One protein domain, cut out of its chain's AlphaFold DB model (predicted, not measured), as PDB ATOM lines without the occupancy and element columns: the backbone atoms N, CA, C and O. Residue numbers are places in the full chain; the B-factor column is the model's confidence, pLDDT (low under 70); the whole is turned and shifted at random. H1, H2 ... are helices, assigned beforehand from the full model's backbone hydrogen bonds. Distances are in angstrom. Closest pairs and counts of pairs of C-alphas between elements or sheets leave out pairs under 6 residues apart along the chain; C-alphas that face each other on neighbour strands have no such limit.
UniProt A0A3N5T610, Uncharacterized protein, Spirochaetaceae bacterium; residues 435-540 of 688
ATOM      1  N   LYS A 435      15.622 -40.391   2.429       92.44
ATOM      2  CA  LYS A 435      16.259 -40.290   3.756       92.44
ATOM      3  C   LYS A 435      17.738 -39.915   3.651       92.44
ATOM      4  O   LYS A 435      18.189 -39.092   4.443       92.44
ATOM      5  N   SER A 436      18.469 -40.465   2.674       91.50
ATOM      6  CA  SER A 436      19.858 -40.064   2.408       91.50
ATOM      7  C   SER A 436      19.936 -38.581   2.061       91.50
ATOM      8  O   SER A 436      20.728 -37.853   2.649       91.50
ATOM      9  N   LEU A 437      19.052 -38.109   1.176       89.44
ATOM     10  CA  LEU A 437      19.040 -36.715   0.753       89.44
ATOM     11  C   LEU A 437      18.707 -35.765   1.915       89.44
ATOM     12  O   LEU A 437      19.412 -34.779   2.111       89.44
ATOM     13  N   PHE A 438      17.701 -36.075   2.744       92.38
ATOM     14  CA  PHE A 438      17.412 -35.283   3.949       92.38
ATOM     15  C   PHE A 438      18.598 -35.238   4.922       92.38
ATOM     16  O   PHE A 438      18.900 -34.179   5.479       92.38
ATOM     17  N   HIS A 439      19.271 -36.371   5.124       91.62
ATOM     18  CA  HIS A 439      20.435 -36.476   6.000       91.62
ATOM     19  C   HIS A 439      21.615 -35.635   5.497       91.62
ATOM     20  O   HIS A 439      22.179 -34.856   6.267       91.62
ATOM     21  N   ASP A 440      21.943 -35.726   4.209       87.50
ATOM     22  CA  ASP A 440      23.082 -35.018   3.617       87.50
ATOM     23  C   ASP A 440      22.892 -33.496   3.659       87.50
ATOM     24  O   ASP A 440      23.818 -32.765   4.025       87.50
ATOM     25  N   ILE A 441      21.671 -33.014   3.383       87.38
ATOM     26  CA  ILE A 441      21.331 -31.593   3.547       87.38
ATOM     27  C   ILE A 441      21.498 -31.190   5.018       87.38
ATOM     28  O   ILE A 441      22.157 -30.196   5.318       87.38
ATOM     29  N   SER A 442      20.944 -31.972   5.948       86.31
ATOM     30  CA  SER A 442      20.985 -31.647   7.378       86.31
ATOM     31  C   SER A 442      22.420 -31.526   7.903       86.31
ATOM     32  O   SER A 442      22.724 -30.578   8.622       86.31
ATOM     33  N   LEU A 443      23.327 -32.422   7.496       84.00
ATOM     34  CA  LEU A 443      24.745 -32.362   7.875       84.00
ATOM     35  C   LEU A 443      25.450 -31.103   7.351       84.00
ATOM     36  O   LEU A 443      26.218 -30.463   8.077       84.00
ATOM     37  N   GLN A 444      25.196 -30.732   6.094       79.81
ATOM     38  CA  GLN A 444      25.785 -29.533   5.497       79.81
ATOM     39  C   GLN A 444      25.380 -28.267   6.269       79.81
ATOM     40  O   GLN A 444      26.226 -27.412   6.556       79.81
ATOM     41  N   TYR A 445      24.107 -28.153   6.647       75.88
ATOM     42  CA  TYR A 445      23.608 -26.979   7.361       75.88
ATOM     43  C   TYR A 445      23.980 -26.987   8.842       75.88
ATOM     44  O   TYR A 445      24.371 -25.939   9.353       75.88
ATOM     45  N   ASP A 446      23.981 -28.141   9.513       77.31
ATOM     46  CA  ASP A 446      24.411 -28.233  10.912       77.31
ATOM     47  C   ASP A 446      25.872 -27.798  11.092       77.31
ATOM     48  O   ASP A 446      26.195 -27.012  11.985       77.31
ATOM     49  N   SER A 447      26.763 -28.218  10.186       75.62
ATOM     50  CA  SER A 447      28.164 -27.775  10.205       75.62
ATOM     51  C   SER A 447      28.307 -26.261   9.995       75.62
ATOM     52  O   SER A 447      29.117 -25.609  10.662       75.62
ATOM     53  N   THR A 448      27.481 -25.679   9.120       76.00
ATOM     54  CA  THR A 448      27.465 -24.235   8.852       76.00
ATOM     55  C   THR A 448      26.981 -23.456  10.074       76.00
ATOM     56  O   THR A 448      27.641 -22.503  10.488       76.00
ATOM     57  N   TRP A 449      25.881 -23.891  10.689       70.88
ATOM     58  CA  TRP A 449      25.291 -23.260  11.870       70.88
ATOM     59  C   TRP A 449      26.159 -23.417  13.116       70.88
ATOM     60  O   TRP A 449      26.373 -22.445  13.836       70.88
ATOM     61  N   THR A 450      26.742 -24.594  13.336       74.00
ATOM     62  CA  THR A 450      27.687 -24.829  14.437       74.00
ATOM     63  C   THR A 450      28.883 -23.886  14.336       74.00
ATOM     64  O   THR A 450      29.261 -23.264  15.330       74.00
ATOM     65  N   ARG A 451      29.440 -23.710  13.130       76.00
ATOM     66  CA  ARG A 451      30.511 -22.738  12.888       76.00
ATOM     67  C   ARG A 451      30.047 -21.310  13.183       76.00
ATOM     68  O   ARG A 451      30.726 -20.602  13.919       76.00
ATOM     69  N   MET A 452      28.876 -20.908  12.685       69.06
ATOM     70  CA  MET A 452      28.332 -19.569  12.938       69.06
ATOM     71  C   MET A 452      28.104 -19.297  14.434       69.06
ATOM     72  O   MET A 452      28.404 -18.208  14.912       69.06
ATOM     73  N   ILE A 453      27.621 -20.281  15.199       66.94
ATOM     74  CA  ILE A 453      27.415 -20.170  16.653       66.94
ATOM     75  C   ILE A 453      28.749 -20.072  17.406       66.94
ATOM     76  O   ILE A 453      28.844 -19.336  18.387       66.94
ATOM     77  N   GLN A 454      29.787 -20.780  16.958       72.69
ATOM     78  CA  GLN A 454      31.128 -20.675  17.541       72.69
ATOM     79  C   GLN A 454      31.758 -19.302  17.257       72.69
ATOM     80  O   GLN A 454      32.314 -18.680  18.159       72.69
ATOM     81  N   GLU A 455      31.617 -18.803  16.028       71.69
ATOM     82  CA  GLU A 455      32.150 -17.506  15.589       71.69
ATOM     83  C   GLU A 455      31.365 -16.312  16.173       71.69
ATOM     84  O   GLU A 455      31.945 -15.251  16.419       71.69
ATOM     85  N   ASN A 456      30.073 -16.492  16.489       60.03
ATOM     86  CA  ASN A 456      29.180 -15.502  17.115       60.03
ATOM     87  C   ASN A 456      29.756 -14.883  18.398       60.03
ATOM     88  O   ASN A 456      29.563 -13.697  18.652       60.03
ATOM     89  N   ALA A 457      30.481 -15.663  19.207       56.41
ATOM     90  CA  ALA A 457      31.081 -15.164  20.448       56.41
ATOM     91  C   ALA A 457      32.187 -14.120  20.205       56.41
ATOM     92  O   ALA A 457      32.523 -13.354  21.108       56.41
ATOM     93  N   THR A 458      32.751 -14.093  18.996       56.91
ATOM     94  CA  THR A 458      33.922 -13.284  18.636       56.91
ATOM     95  C   THR A 458      33.660 -12.262  17.531       56.91
ATOM     96  O   THR A 458      34.425 -11.307  17.418       56.91
ATOM     97  N   ASP A 459      32.587 -12.419  16.746       56.84
ATOM     98  CA  ASP A 459      32.201 -11.506  15.665       56.84
ATOM     99  C   ASP A 459      30.886 -10.760  15.999       56.84
ATOM    100  O   ASP A 459      29.789 -11.323  15.895       56.84
ATOM    101  N   PRO A 460      30.961  -9.463  16.364       47.38
ATOM    102  CA  PRO A 460      29.787  -8.643  16.664       47.38
ATOM    103  C   PRO A 460      28.812  -8.461  15.490       47.38
ATOM    104  O   PRO A 460      27.619  -8.245  15.726       47.38
ATOM    105  N   PHE A 461      29.286  -8.518  14.240       45.25
ATOM    106  CA  PHE A 461      28.438  -8.420  13.052       45.25
ATOM    107  C   PHE A 461      27.653  -9.715  12.858       45.25
ATOM    108  O   PHE A 461      26.427  -9.671  12.755       45.25
ATOM    109  N   LEU A 462      28.327 -10.865  12.921       48.66
ATOM    110  CA  LEU A 462      27.669 -12.172  12.868       48.66
ATOM    111  C   LEU A 462      26.676 -12.349  14.024       48.66
ATOM    112  O   LEU A 462      25.549 -12.791  13.812       48.66
ATOM    113  N   SER A 463      27.036 -11.902  15.228       48.81
ATOM    114  CA  SER A 463      26.141 -11.908  16.388       48.81
ATOM    115  C   SER A 463      24.875 -11.086  16.188       48.81
ATOM    116  O   SER A 463      23.789 -11.445  16.657       48.81
ATOM    117  N   LYS A 464      24.994  -9.957  15.493       47.25
ATOM    118  CA  LYS A 464      23.850  -9.125  15.135       47.25
ATOM    119  C   LYS A 464      22.977  -9.815  14.084       47.25
ATOM    120  O   LYS A 464      21.760  -9.817  14.244       47.25
ATOM    121  N   THR A 465      23.587 -10.422  13.068       48.91
ATOM    122  CA  THR A 465      22.891 -11.151  11.999       48.91
ATOM    123  C   THR A 465      22.129 -12.358  12.538       48.91
ATOM    124  O   THR A 465      20.947 -12.498  12.255       48.91
ATOM    125  N   LEU A 466      22.740 -13.182  13.391       55.25
ATOM    126  CA  LEU A 466      22.076 -14.355  13.973       55.25
ATOM    127  C   LEU A 466      20.929 -13.960  14.910       55.25
ATOM    128  O   LEU A 466      19.873 -14.591  14.898       55.25
ATOM    129  N   ARG A 467      21.092 -12.875  15.680       56.50
ATOM    130  CA  ARG A 467      19.989 -12.306  16.469       56.50
ATOM    131  C   ARG A 467      18.856 -11.809  15.580       56.50
ATOM    132  O   ARG A 467      17.701 -11.996  15.945       56.50
ATOM    133  N   GLN A 468      19.176 -11.204  14.437       47.88
ATOM    134  CA  GLN A 468      18.175 -10.758  13.474       47.88
ATOM    135  C   GLN A 468      17.398 -11.928  12.886       47.88
ATOM    136  O   GLN A 468      16.181 -11.965  13.003       47.88
ATOM    137  N   MET A 469      18.110 -12.930  12.376       56.88
ATOM    138  CA  MET A 469      17.503 -14.133  11.814       56.88
ATOM    139  C   MET A 469      16.606 -14.846  12.829       56.88
ATOM    140  O   MET A 469      15.501 -15.252  12.487       56.88
ATOM    141  N   ASN A 470      17.045 -14.960  14.088       61.56
ATOM    142  CA  ASN A 470      16.230 -15.559  15.143       61.56
ATOM    143  C   ASN A 470      14.968 -14.730  15.445       61.56
ATOM    144  O   ASN A 470      13.914 -15.296  15.705       61.56
ATOM    145  N   ARG A 471      15.050 -13.395  15.397       55.84
ATOM    146  CA  ARG A 471      13.882 -12.518  15.587       55.84
ATOM    147  C   ARG A 471      12.875 -12.654  14.447       55.84
ATOM    148  O   ARG A 471      11.700 -12.871  14.724       55.84
ATOM    149  N   ASP A 472      13.335 -12.596  13.201       52.97
ATOM    150  CA  ASP A 472      12.475 -12.734  12.017       52.97
ATOM    151  C   ASP A 472      11.804 -14.111  11.987       52.97
ATOM    152  O   ASP A 472      10.623 -14.246  11.665       52.97
ATOM    153  N   PHE A 473      12.547 -15.141  12.400       62.81
ATOM    154  CA  PHE A 473      12.034 -16.492  12.561       62.81
ATOM    155  C   PHE A 473      10.865 -16.555  13.558       62.81
ATOM    156  O   PHE A 473       9.795 -17.053  13.204       62.81
ATOM    157  N   MET A 474      11.033 -16.004  14.766       60.34
ATOM    158  CA  MET A 474       9.984 -16.002  15.795       60.34
ATOM    159  C   MET A 474       8.751 -15.191  15.369       60.34
ATOM    160  O   MET A 474       7.624 -15.643  15.572       60.34
ATOM    161  N   LEU A 475       8.953 -14.034  14.731       55.59
ATOM    162  CA  LEU A 475       7.870 -13.185  14.230       55.59
ATOM    163  C   LEU A 475       7.035 -13.916  13.160       55.59
ATOM    164  O   LEU A 475       5.805 -13.946  13.219       55.59
ATOM    165  N   ASN A 476       7.697 -14.587  12.214       56.03
ATOM    166  CA  ASN A 476       7.019 -15.378  11.187       56.03
ATOM    167  C   ASN A 476       6.217 -16.549  11.783       56.03
ATOM    168  O   ASN A 476       5.137 -16.866  11.282       56.03
ATOM    169  N   GLN A 477       6.698 -17.168  12.867       64.38
ATOM    170  CA  GLN A 477       5.956 -18.208  13.593       64.38
ATOM    171  C   GLN A 477       4.745 -17.671  14.362       64.38
ATOM    172  O   GLN A 477       3.773 -18.399  14.586       64.38
ATOM    173  N   GLU A 478       4.773 -16.408  14.783       62.16
ATOM    174  CA  GLU A 478       3.621 -15.768  15.406       62.16
ATOM    175  C   GLU A 478       2.478 -15.603  14.404       62.16
ATOM    176  O   GLU A 478       1.358 -16.045  14.681       62.16
ATOM    177  N   TYR A 479       2.788 -15.073  13.217       55.09
ATOM    178  CA  TYR A 479       1.827 -14.887  12.129       55.09
ATOM    179  C   TYR A 479       1.387 -16.200  11.471       55.09
ATOM    180  O   TYR A 479       0.238 -16.331  11.049       55.09
ATOM    181  N   ASN A 480       2.281 -17.187  11.392       61.31
ATOM    182  CA  ASN A 480       2.005 -18.497  10.820       61.31
ATOM    183  C   ASN A 480       2.565 -19.601  11.722       61.31
ATOM    184  O   ASN A 480       3.735 -19.966  11.646       61.31
ATOM    185  N   LYS A 481       1.691 -20.222  12.521       73.75
ATOM    186  CA  LYS A 481       2.067 -21.287  13.468       73.75
ATOM    187  C   LYS A 481       2.668 -22.539  12.808       73.75
ATOM    188  O   LYS A 481       3.256 -23.356  13.508       73.75
ATOM    189  N   GLN A 482       2.534 -22.717  11.490       75.44
ATOM    190  CA  GLN A 482       3.164 -23.814  10.736       75.44
ATOM    191  C   GLN A 482       4.502 -23.416  10.088       75.44
ATOM    192  O   GLN A 482       5.092 -24.225   9.366       75.44
ATOM    193  N   TYR A 483       4.967 -22.181  10.287       71.75
ATOM    194  CA  TYR A 483       6.234 -21.712   9.745       71.75
ATOM    195  C   TYR A 483       7.414 -22.436  10.407       71.75
ATOM    196  O   TYR A 483       7.518 -22.532  11.632       71.75
ATOM    197  N   VAL A 484       8.310 -22.945   9.564       77.38
ATOM    198  CA  VAL A 484       9.550 -23.625   9.945       77.38
ATOM    199  C   VAL A 484      10.652 -23.052   9.067       77.38
ATOM    200  O   VAL A 484      10.428 -22.805   7.878       77.38
ATOM    201  N   LEU A 485      11.835 -22.831   9.642       74.69
ATOM    202  CA  LEU A 485      12.959 -22.295   8.891       74.69
ATOM    203  C   LEU A 485      13.375 -23.301   7.813       74.69
ATOM    204  O   LEU A 485      13.484 -24.507   8.064       74.69
ATOM    205  N   ILE A 486      13.621 -22.786   6.612       74.19
ATOM    206  CA  ILE A 486      13.977 -23.581   5.435       74.19
ATOM    207  C   ILE A 486      15.170 -24.511   5.705       74.19
ATOM    208  O   ILE A 486      15.089 -25.698   5.396       74.19
ATOM    209  N   ASP A 487      16.208 -24.005   6.375       76.94
ATOM    210  CA  ASP A 487      17.460 -24.720   6.653       76.94
ATOM    211  C   ASP A 487      17.281 -25.947   7.558       76.94
ATOM    212  O   ASP A 487      18.027 -26.916   7.443       76.94
ATOM    213  N   PHE A 488      16.282 -25.931   8.448       82.19
ATOM    214  CA  PHE A 488      16.059 -26.996   9.437       82.19
ATOM    215  C   PHE A 488      14.927 -27.953   9.048       82.19
ATOM    216  O   PHE A 488      14.768 -29.016   9.649       82.19
ATOM    217  N   THR A 489      14.150 -27.609   8.017       86.31
ATOM    218  CA  THR A 489      13.047 -28.445   7.521       86.31
ATOM    219  C   THR A 489      13.498 -29.853   7.071       86.31
ATOM    220  O   THR A 489      12.780 -30.812   7.364       86.31
ATOM    221  N   PRO A 490      14.677 -30.050   6.441       90.62
ATOM    222  CA  PRO A 490      15.174 -31.388   6.102       90.62
ATOM    223  C   PRO A 490      15.374 -32.305   7.317       90.62
ATOM    224  O   PRO A 490      15.047 -33.489   7.243       90.62
ATOM    225  N   LEU A 491      15.850 -31.770   8.447       89.69
ATOM    226  CA  LEU A 491      16.083 -32.549   9.667       89.69
ATOM    227  C   LEU A 491      14.760 -32.981  10.319       89.69
ATOM    228  O   LEU A 491      14.613 -34.138  10.722       89.69
ATOM    229  N   LEU A 492      13.771 -32.080  10.337       91.25
ATOM    230  CA  LEU A 492      12.386 -32.395  10.697       91.25
ATOM    231  C   LEU A 492      11.838 -33.535   9.821       91.25
ATOM    232  O   LEU A 492      11.318 -34.528  10.333       91.25
ATOM    233  N   ASN A 493      11.987 -33.419   8.499       93.19
ATOM    234  CA  ASN A 493      11.504 -34.427   7.557       93.19
ATOM    235  C   ASN A 493      12.211 -35.772   7.703       93.19
ATOM    236  O   ASN A 493      11.565 -36.808   7.564       93.19
ATOM    237  N   LEU A 494      13.501 -35.781   8.038       94.19
ATOM    238  CA  LEU A 494      14.231 -37.012   8.322       94.19
ATOM    239  C   LEU A 494      13.667 -37.738   9.552       94.19
ATOM    240  O   LEU A 494      13.510 -38.963   9.523       94.19
ATOM    241  N   ALA A 495      13.335 -37.001  10.617       92.31
ATOM    242  CA  ALA A 495      12.715 -37.573  11.812       92.31
ATOM    243  C   ALA A 495      11.327 -38.160  11.496       92.31
ATOM    244  O   ALA A 495      11.044 -39.312  11.836       92.31
ATOM    245  N   LEU A 496      10.493 -37.408  10.768       91.12
ATOM    246  CA  LEU A 496       9.162 -37.849  10.334       91.12
ATOM    247  C   LEU A 496       9.236 -39.078   9.414       91.12
ATOM    248  O   LEU A 496       8.508 -40.048   9.622       91.12
ATOM    249  N   ALA A 497      10.142 -39.082   8.434       90.88
ATOM    250  CA  ALA A 497      10.335 -40.200   7.512       90.88
ATOM    251  C   ALA A 497      10.722 -41.491   8.250       90.88
ATOM    252  O   ALA A 497      10.165 -42.555   7.969       90.88
ATOM    253  N   ASN A 498      11.626 -41.402   9.235       91.88
ATOM    254  CA  ASN A 498      11.981 -42.542  10.082       91.88
ATOM    255  C   ASN A 498      10.791 -43.026  10.922       91.88
ATOM    256  O   ASN A 498      10.593 -44.235  11.043       91.88
ATOM    257  N   HIS A 499       9.972 -42.114  11.454       90.69
ATOM    258  CA  HIS A 499       8.774 -42.480  12.211       90.69
ATOM    259  C   HIS A 499       7.763 -43.245  11.340       90.69
ATOM    260  O   HIS A 499       7.339 -44.345  11.697       90.69
ATOM    261  N   TYR A 500       7.415 -42.720  10.161       87.19
ATOM    262  CA  TYR A 500       6.456 -43.365   9.254       87.19
ATOM    263  C   TYR A 500       6.963 -44.696   8.674       87.19
ATOM    264  O   TYR A 500       6.157 -45.575   8.357       87.19
ATOM    265  N   ASP A 501       8.283 -44.888   8.596       88.50
ATOM    266  CA  ASP A 501       8.919 -46.171   8.263       88.50
ATOM    267  C   ASP A 501       9.010 -47.138   9.460       88.50
ATOM    268  O   ASP A 501       9.545 -48.238   9.326       88.50
ATOM    269  N   LYS A 502       8.452 -46.766  10.620       88.19
ATOM    270  CA  LYS A 502       8.484 -47.522  11.884       88.19
ATOM    271  C   LYS A 502       9.887 -47.693  12.475       88.19
ATOM    272  O   LYS A 502      10.083 -48.527  13.360       88.19
ATOM    273  N   ASN A 503      10.851 -46.877  12.053       89.88
ATOM    274  CA  ASN A 503      12.167 -46.772  12.675       89.88
ATOM    275  C   ASN A 503      12.121 -45.796  13.865       89.88
ATOM    276  O   ASN A 503      12.755 -44.740  13.873       89.88
ATOM    277  N   ASN A 504      11.317 -46.142  14.873       88.56
ATOM    278  CA  ASN A 504      10.983 -45.234  15.972       88.56
ATOM    279  C   ASN A 504      12.198 -44.826  16.814       88.56
ATOM    280  O   ASN A 504      12.222 -43.716  17.334       88.56
ATOM    281  N   GLN A 505      13.209 -45.692  16.941       90.38
ATOM    282  CA  GLN A 505      14.419 -45.379  17.705       90.38
ATOM    283  C   GLN A 505      15.195 -44.227  17.060       90.38
ATOM    284  O   GLN A 505      15.528 -43.254  17.735       90.38
ATOM    285  N   GLU A 506      15.432 -44.312  15.751       90.50
ATOM    286  CA  GLU A 506      16.142 -43.266  15.019       90.50
ATOM    287  C   GLU A 506      15.292 -42.000  14.889       90.50
ATOM    288  O   GLU A 506      15.795 -40.899  15.090       90.50
ATOM    289  N   ALA A 507      13.982 -42.147  14.663       90.81
ATOM    290  CA  ALA A 507      13.052 -41.020  14.656       90.81
ATOM    291  C   ALA A 507      13.089 -40.229  15.973       90.81
ATOM    292  O   ALA A 507      13.173 -39.007  15.949       90.81
ATOM    293  N   THR A 508      13.081 -40.926  17.114       90.69
ATOM    294  CA  THR A 508      13.152 -40.317  18.455       90.69
ATOM    295  C   THR A 508      14.479 -39.594  18.661       90.69
ATOM    296  O   THR A 508      14.499 -38.474  19.166       90.69
ATOM    297  N   ARG A 509      15.594 -40.208  18.245       93.00
ATOM    298  CA  ARG A 509      16.930 -39.612  18.361       93.00
ATOM    299  C   ARG A 509      17.027 -38.303  17.574       93.00
ATOM    300  O   ARG A 509      17.431 -37.286  18.126       93.00
ATOM    301  N   ILE A 510      16.621 -38.330  16.305       91.31
ATOM    302  CA  ILE A 510      16.678 -37.164  15.416       91.31
ATOM    303  C   ILE A 510      15.681 -36.093  15.865       91.31
ATOM    304  O   ILE A 510      16.022 -34.914  15.867       91.31
ATOM    305  N   ALA A 511      14.479 -36.482  16.299       90.00
ATOM    306  CA  ALA A 511      13.497 -35.547  16.842       90.00
ATOM    307  C   ALA A 511      14.017 -34.832  18.093       90.00
ATOM    308  O   ALA A 511      13.848 -33.625  18.209       90.00
ATOM    309  N   TYR A 512      14.697 -35.542  18.997       88.19
ATOM    310  CA  TYR A 512      15.332 -34.920  20.157       88.19
ATOM    311  C   TYR A 512      16.394 -33.893  19.745       88.19
ATOM    312  O   TYR A 512      16.374 -32.767  20.239       88.19
ATOM    313  N   ASP A 513      17.286 -34.240  18.814       85.44
ATOM    314  CA  ASP A 513      18.295 -33.301  18.308       85.44
ATOM    315  C   ASP A 513      17.643 -32.079  17.635       85.44
ATOM    316  O   ASP A 513      18.042 -30.945  17.901       85.44
ATOM    317  N   TYR A 514      16.595 -32.289  16.830       87.19
ATOM    318  CA  TYR A 514      15.840 -31.217  16.178       87.19
ATOM    319  C   TYR A 514      15.209 -30.250  17.195       87.19
ATOM    320  O   TYR A 514      15.454 -29.040  17.160       87.19
ATOM    321  N   LEU A 515      14.440 -30.809  18.135       85.31
ATOM    322  CA  LEU A 515      13.643 -30.062  19.109       85.31
ATOM    323  C   LEU A 515      14.497 -29.316  20.137       85.31
ATOM    324  O   LEU A 515      14.081 -28.292  20.669       85.31
ATOM    325  N   THR A 516      15.691 -29.827  20.442       77.19
ATOM    326  CA  THR A 516      16.575 -29.213  21.445       77.19
ATOM    327  C   THR A 516      17.506 -28.157  20.869       77.19
ATOM    328  O   THR A 516      17.890 -27.241  21.595       77.19
ATOM    329  N   ARG A 517      17.895 -28.275  19.594       75.00
ATOM    330  CA  ARG A 517      18.927 -27.413  18.997       75.00
ATOM    331  C   ARG A 517      18.390 -26.356  18.046       75.00
ATOM    332  O   ARG A 517      19.068 -25.346  17.876       75.00
ATOM    333  N   TYR A 518      17.223 -26.569  17.435       77.56
ATOM    334  CA  TYR A 518      16.749 -25.690  16.364       77.56
ATOM    335  C   TYR A 518      15.352 -25.117  16.611       77.56
ATOM    336  O   TYR A 518      15.181 -23.909  16.473       77.56
ATOM    337  N   GLU A 519      14.343 -25.933  16.941       75.06
ATOM    338  CA  GLU A 519      12.943 -25.478  16.870       75.06
ATOM    339  C   GLU A 519      11.999 -26.293  17.766       75.06
ATOM    340  O   GLU A 519      12.040 -27.514  17.722       75.06
ATOM    341  N   ALA A 520      11.127 -25.644  18.548       76.44
ATOM    342  CA  ALA A 520      10.266 -26.328  19.529       76.44
ATOM    343  C   ALA A 520       8.840 -25.750  19.677       76.44
ATOM    344  O   ALA A 520       8.129 -26.101  20.616       76.44
ATOM    345  N   VAL A 521       8.415 -24.830  18.809       75.12
ATOM    346  CA  VAL A 521       7.207 -24.002  19.019       75.12
ATOM    347  C   VAL A 521       6.175 -24.157  17.896       75.12
ATOM    348  O   VAL A 521       4.977 -23.981  18.124       75.12
ATOM    349  N   SER A 522       6.606 -24.500  16.685       80.00
ATOM    350  CA  SER A 522       5.753 -24.660  15.515       80.00
ATOM    351  C   SER A 522       4.768 -25.819  15.685       80.00
ATOM    352  O   SER A 522       4.988 -26.778  16.428       80.00
ATOM    353  N   ALA A 523       3.678 -25.781  14.919       81.62
ATOM    354  CA  ALA A 523       2.730 -26.891  14.843       81.62
ATOM    355  C   ALA A 523       3.396 -28.197  14.353       81.62
ATOM    356  O   ALA A 523       2.960 -29.291  14.720       81.62
ATOM    357  N   TRP A 524       4.467 -28.092  13.557       85.00
ATOM    358  CA  TRP A 524       5.274 -29.236  13.132       85.00
ATOM    359  C   TRP A 524       6.139 -29.790  14.264       85.00
ATOM    360  O   TRP A 524       6.185 -31.008  14.420       85.00
ATOM    361  N   ALA A 525       6.747 -28.929  15.086       85.31
ATOM    362  CA  ALA A 525       7.467 -29.331  16.295       85.31
ATOM    363  C   ALA A 525       6.548 -30.114  17.240       85.31
ATOM    364  O   ALA A 525       6.910 -31.199  17.693       85.31
ATOM    365  N   GLN A 526       5.323 -29.624  17.464       85.38
ATOM    366  CA  GLN A 526       4.361 -30.328  18.316       85.38
ATOM    367  C   GLN A 526       3.867 -31.635  17.716       85.38
ATOM    368  O   GLN A 526       3.825 -32.644  18.414       85.38
ATOM    369  N   THR A 527       3.611 -31.668  16.408       87.06
ATOM    370  CA  THR A 527       3.292 -32.930  15.724       87.06
ATOM    371  C   THR A 527       4.433 -33.938  15.871       87.06
ATOM    372  O   THR A 527       4.196 -35.117  16.123       87.06
ATOM    373  N   LEU A 528       5.686 -33.492  15.750       88.75
ATOM    374  CA  LEU A 528       6.849 -34.355  15.923       88.75
ATOM    375  C   LEU A 528       6.968 -34.870  17.366       88.75
ATOM    376  O   LEU A 528       7.256 -36.055  17.552       88.75
ATOM    377  N   CYS A 529       6.707 -34.026  18.369       87.81
ATOM    378  CA  CYS A 529       6.642 -34.432  19.776       87.81
ATOM    379  C   CYS A 529       5.589 -35.521  19.992       87.81
ATOM    380  O   CYS A 529       5.893 -36.563  20.573       87.81
ATOM    381  N   ASP A 530       4.379 -35.316  19.468       86.75
ATOM    382  CA  ASP A 530       3.266 -36.257  19.604       86.75
ATOM    383  C   ASP A 530       3.586 -37.611  18.950       86.75
ATOM    384  O   ASP A 530       3.364 -38.667  19.548       86.75
ATOM    385  N   LEU A 531       4.165 -37.600  17.744       87.25
ATOM    386  CA  LEU A 531       4.503 -38.817  16.997       87.25
ATOM    387  C   LEU A 531       5.669 -39.597  17.618       87.25
ATOM    388  O   LEU A 531       5.676 -40.829  17.601       87.25
ATOM    389  N   THR A 532       6.671 -38.904  18.158       89.25
ATOM    390  CA  THR A 532       7.892 -39.542  18.683       89.25
ATOM    391  C   THR A 532       7.881 -39.736  20.195       89.25
ATOM    392  O   THR A 532       8.770 -40.392  20.732       89.25
ATOM    393  N   SER A 533       6.881 -39.190  20.897       86.62
ATOM    394  CA  SER A 533       6.835 -39.122  22.366       86.62
ATOM    395  C   SER A 533       8.052 -38.425  22.995       86.62
ATOM    396  O   SER A 533       8.277 -38.538  24.204       86.62
ATOM    397  N   VAL A 534       8.840 -37.694  22.196       86.38
ATOM    398  CA  VAL A 534       9.910 -36.835  22.693       86.38
ATOM    399  C   VAL A 534       9.253 -35.647  23.367       86.38
ATOM    400  O   VAL A 534       8.533 -34.874  22.743       86.38
ATOM    401  N   LYS A 535       9.511 -35.494  24.660       80.31
ATOM    402  CA  LYS A 535       9.185 -34.253  25.349       80.31
ATOM    403  C   LYS A 535      10.275 -33.254  25.008       80.31
ATOM    404  O   LYS A 535      11.447 -33.542  25.256       80.31
ATOM    405  N   ILE A 536       9.889 -32.088  24.494       64.00
ATOM    406  CA  ILE A 536      10.747 -30.905  24.579       64.00
ATOM    407  C   ILE A 536      11.151 -30.821  26.052       64.00
ATOM    408  O   ILE A 536      10.253 -30.853  26.904       64.00
ATOM    409  N   PRO A 537      12.453 -30.814  26.387       50.88
ATOM    410  CA  PRO A 537      12.854 -30.578  27.757       50.88
ATOM    411  C   PRO A 537      12.155 -29.297  28.188       50.88
ATOM    412  O   PRO A 537      12.397 -28.245  27.595       50.88
ATOM    413  N   GLU A 538      11.248 -29.380  29.173       42.88
ATOM    414  CA  GLU A 538      10.829 -28.157  29.838       42.88
ATOM    415  C   GLU A 538      12.136 -27.496  30.251       42.88
ATOM    416  O   GLU A 538      12.956 -28.181  30.873       42.88
ATOM    417  N   PRO A 539      12.397 -26.245  29.841       40.09
ATOM    418  CA  PRO A 539      13.632 -25.592  30.220       40.09
ATOM    419  C   PRO A 539      13.666 -25.670  31.735       40.09
ATOM    420  O   PRO A 539      12.836 -24.997  32.334       40.09
ATOM    421  N   GLU A 540      14.542 -26.506  32.318       35.81
ATOM    422  CA  GLU A 540      14.406 -27.013  33.695       35.81
ATOM    423  C   GLU A 540      13.760 -25.945  34.574       35.81
ATOM    424  O   GLU A 540      14.364 -24.883  34.782       35.81
TER     425      GLU A 540
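What this domain is: This is residues 435 to 540 of the 688 residues of an uncharacterized protein of Spirochaetaceae bacterium (UniProt A0A3N5T610). H3, H4 and H5 form a small up-and-down bundle, each running against the one before; H1 packs on H3 with residues 435 to 445 and makes a V with H2 beyond the bundle. The 106 printed residues, with five named helices, H1 to H5, and no named strand, are all helix in class and compact, with radius of gyration of the C-alphas 14.4 A and spans of 44 by 29 by 27 A.

Where its parts are: H1, residues 435 to 456, begins at C-alpha (16.259, -40.290, 3.756) and measures 31.0 A. H2, 460 to 479, measures 29.0 A. H3 is 486 to 500, H4 504 to 517; H5, 523 to 532, ends at C-alpha (7.892, -39.542, 18.683).

How they stand to each other: H1 and H2 touch only at the corner, closest at C-alphas 456 and 463, 4.8 A. H3, the hub, touches H1 (C-alphas 438 and 490, 5.0 A), H4 (495 and 507, 4.5 A) and H5 (496 and 528, 7.0 A). H2 and H3 are apart. O i to N i+4 pairs are within hydrogen-bond range throughout H1, H2, H4 and H5, and in 9 of 11 in H3.

The domain as a whole: The printed part has no cut and no long link. pLDDT is under 70 at residues 452 to 453, 456 to 480 and 536 to 540.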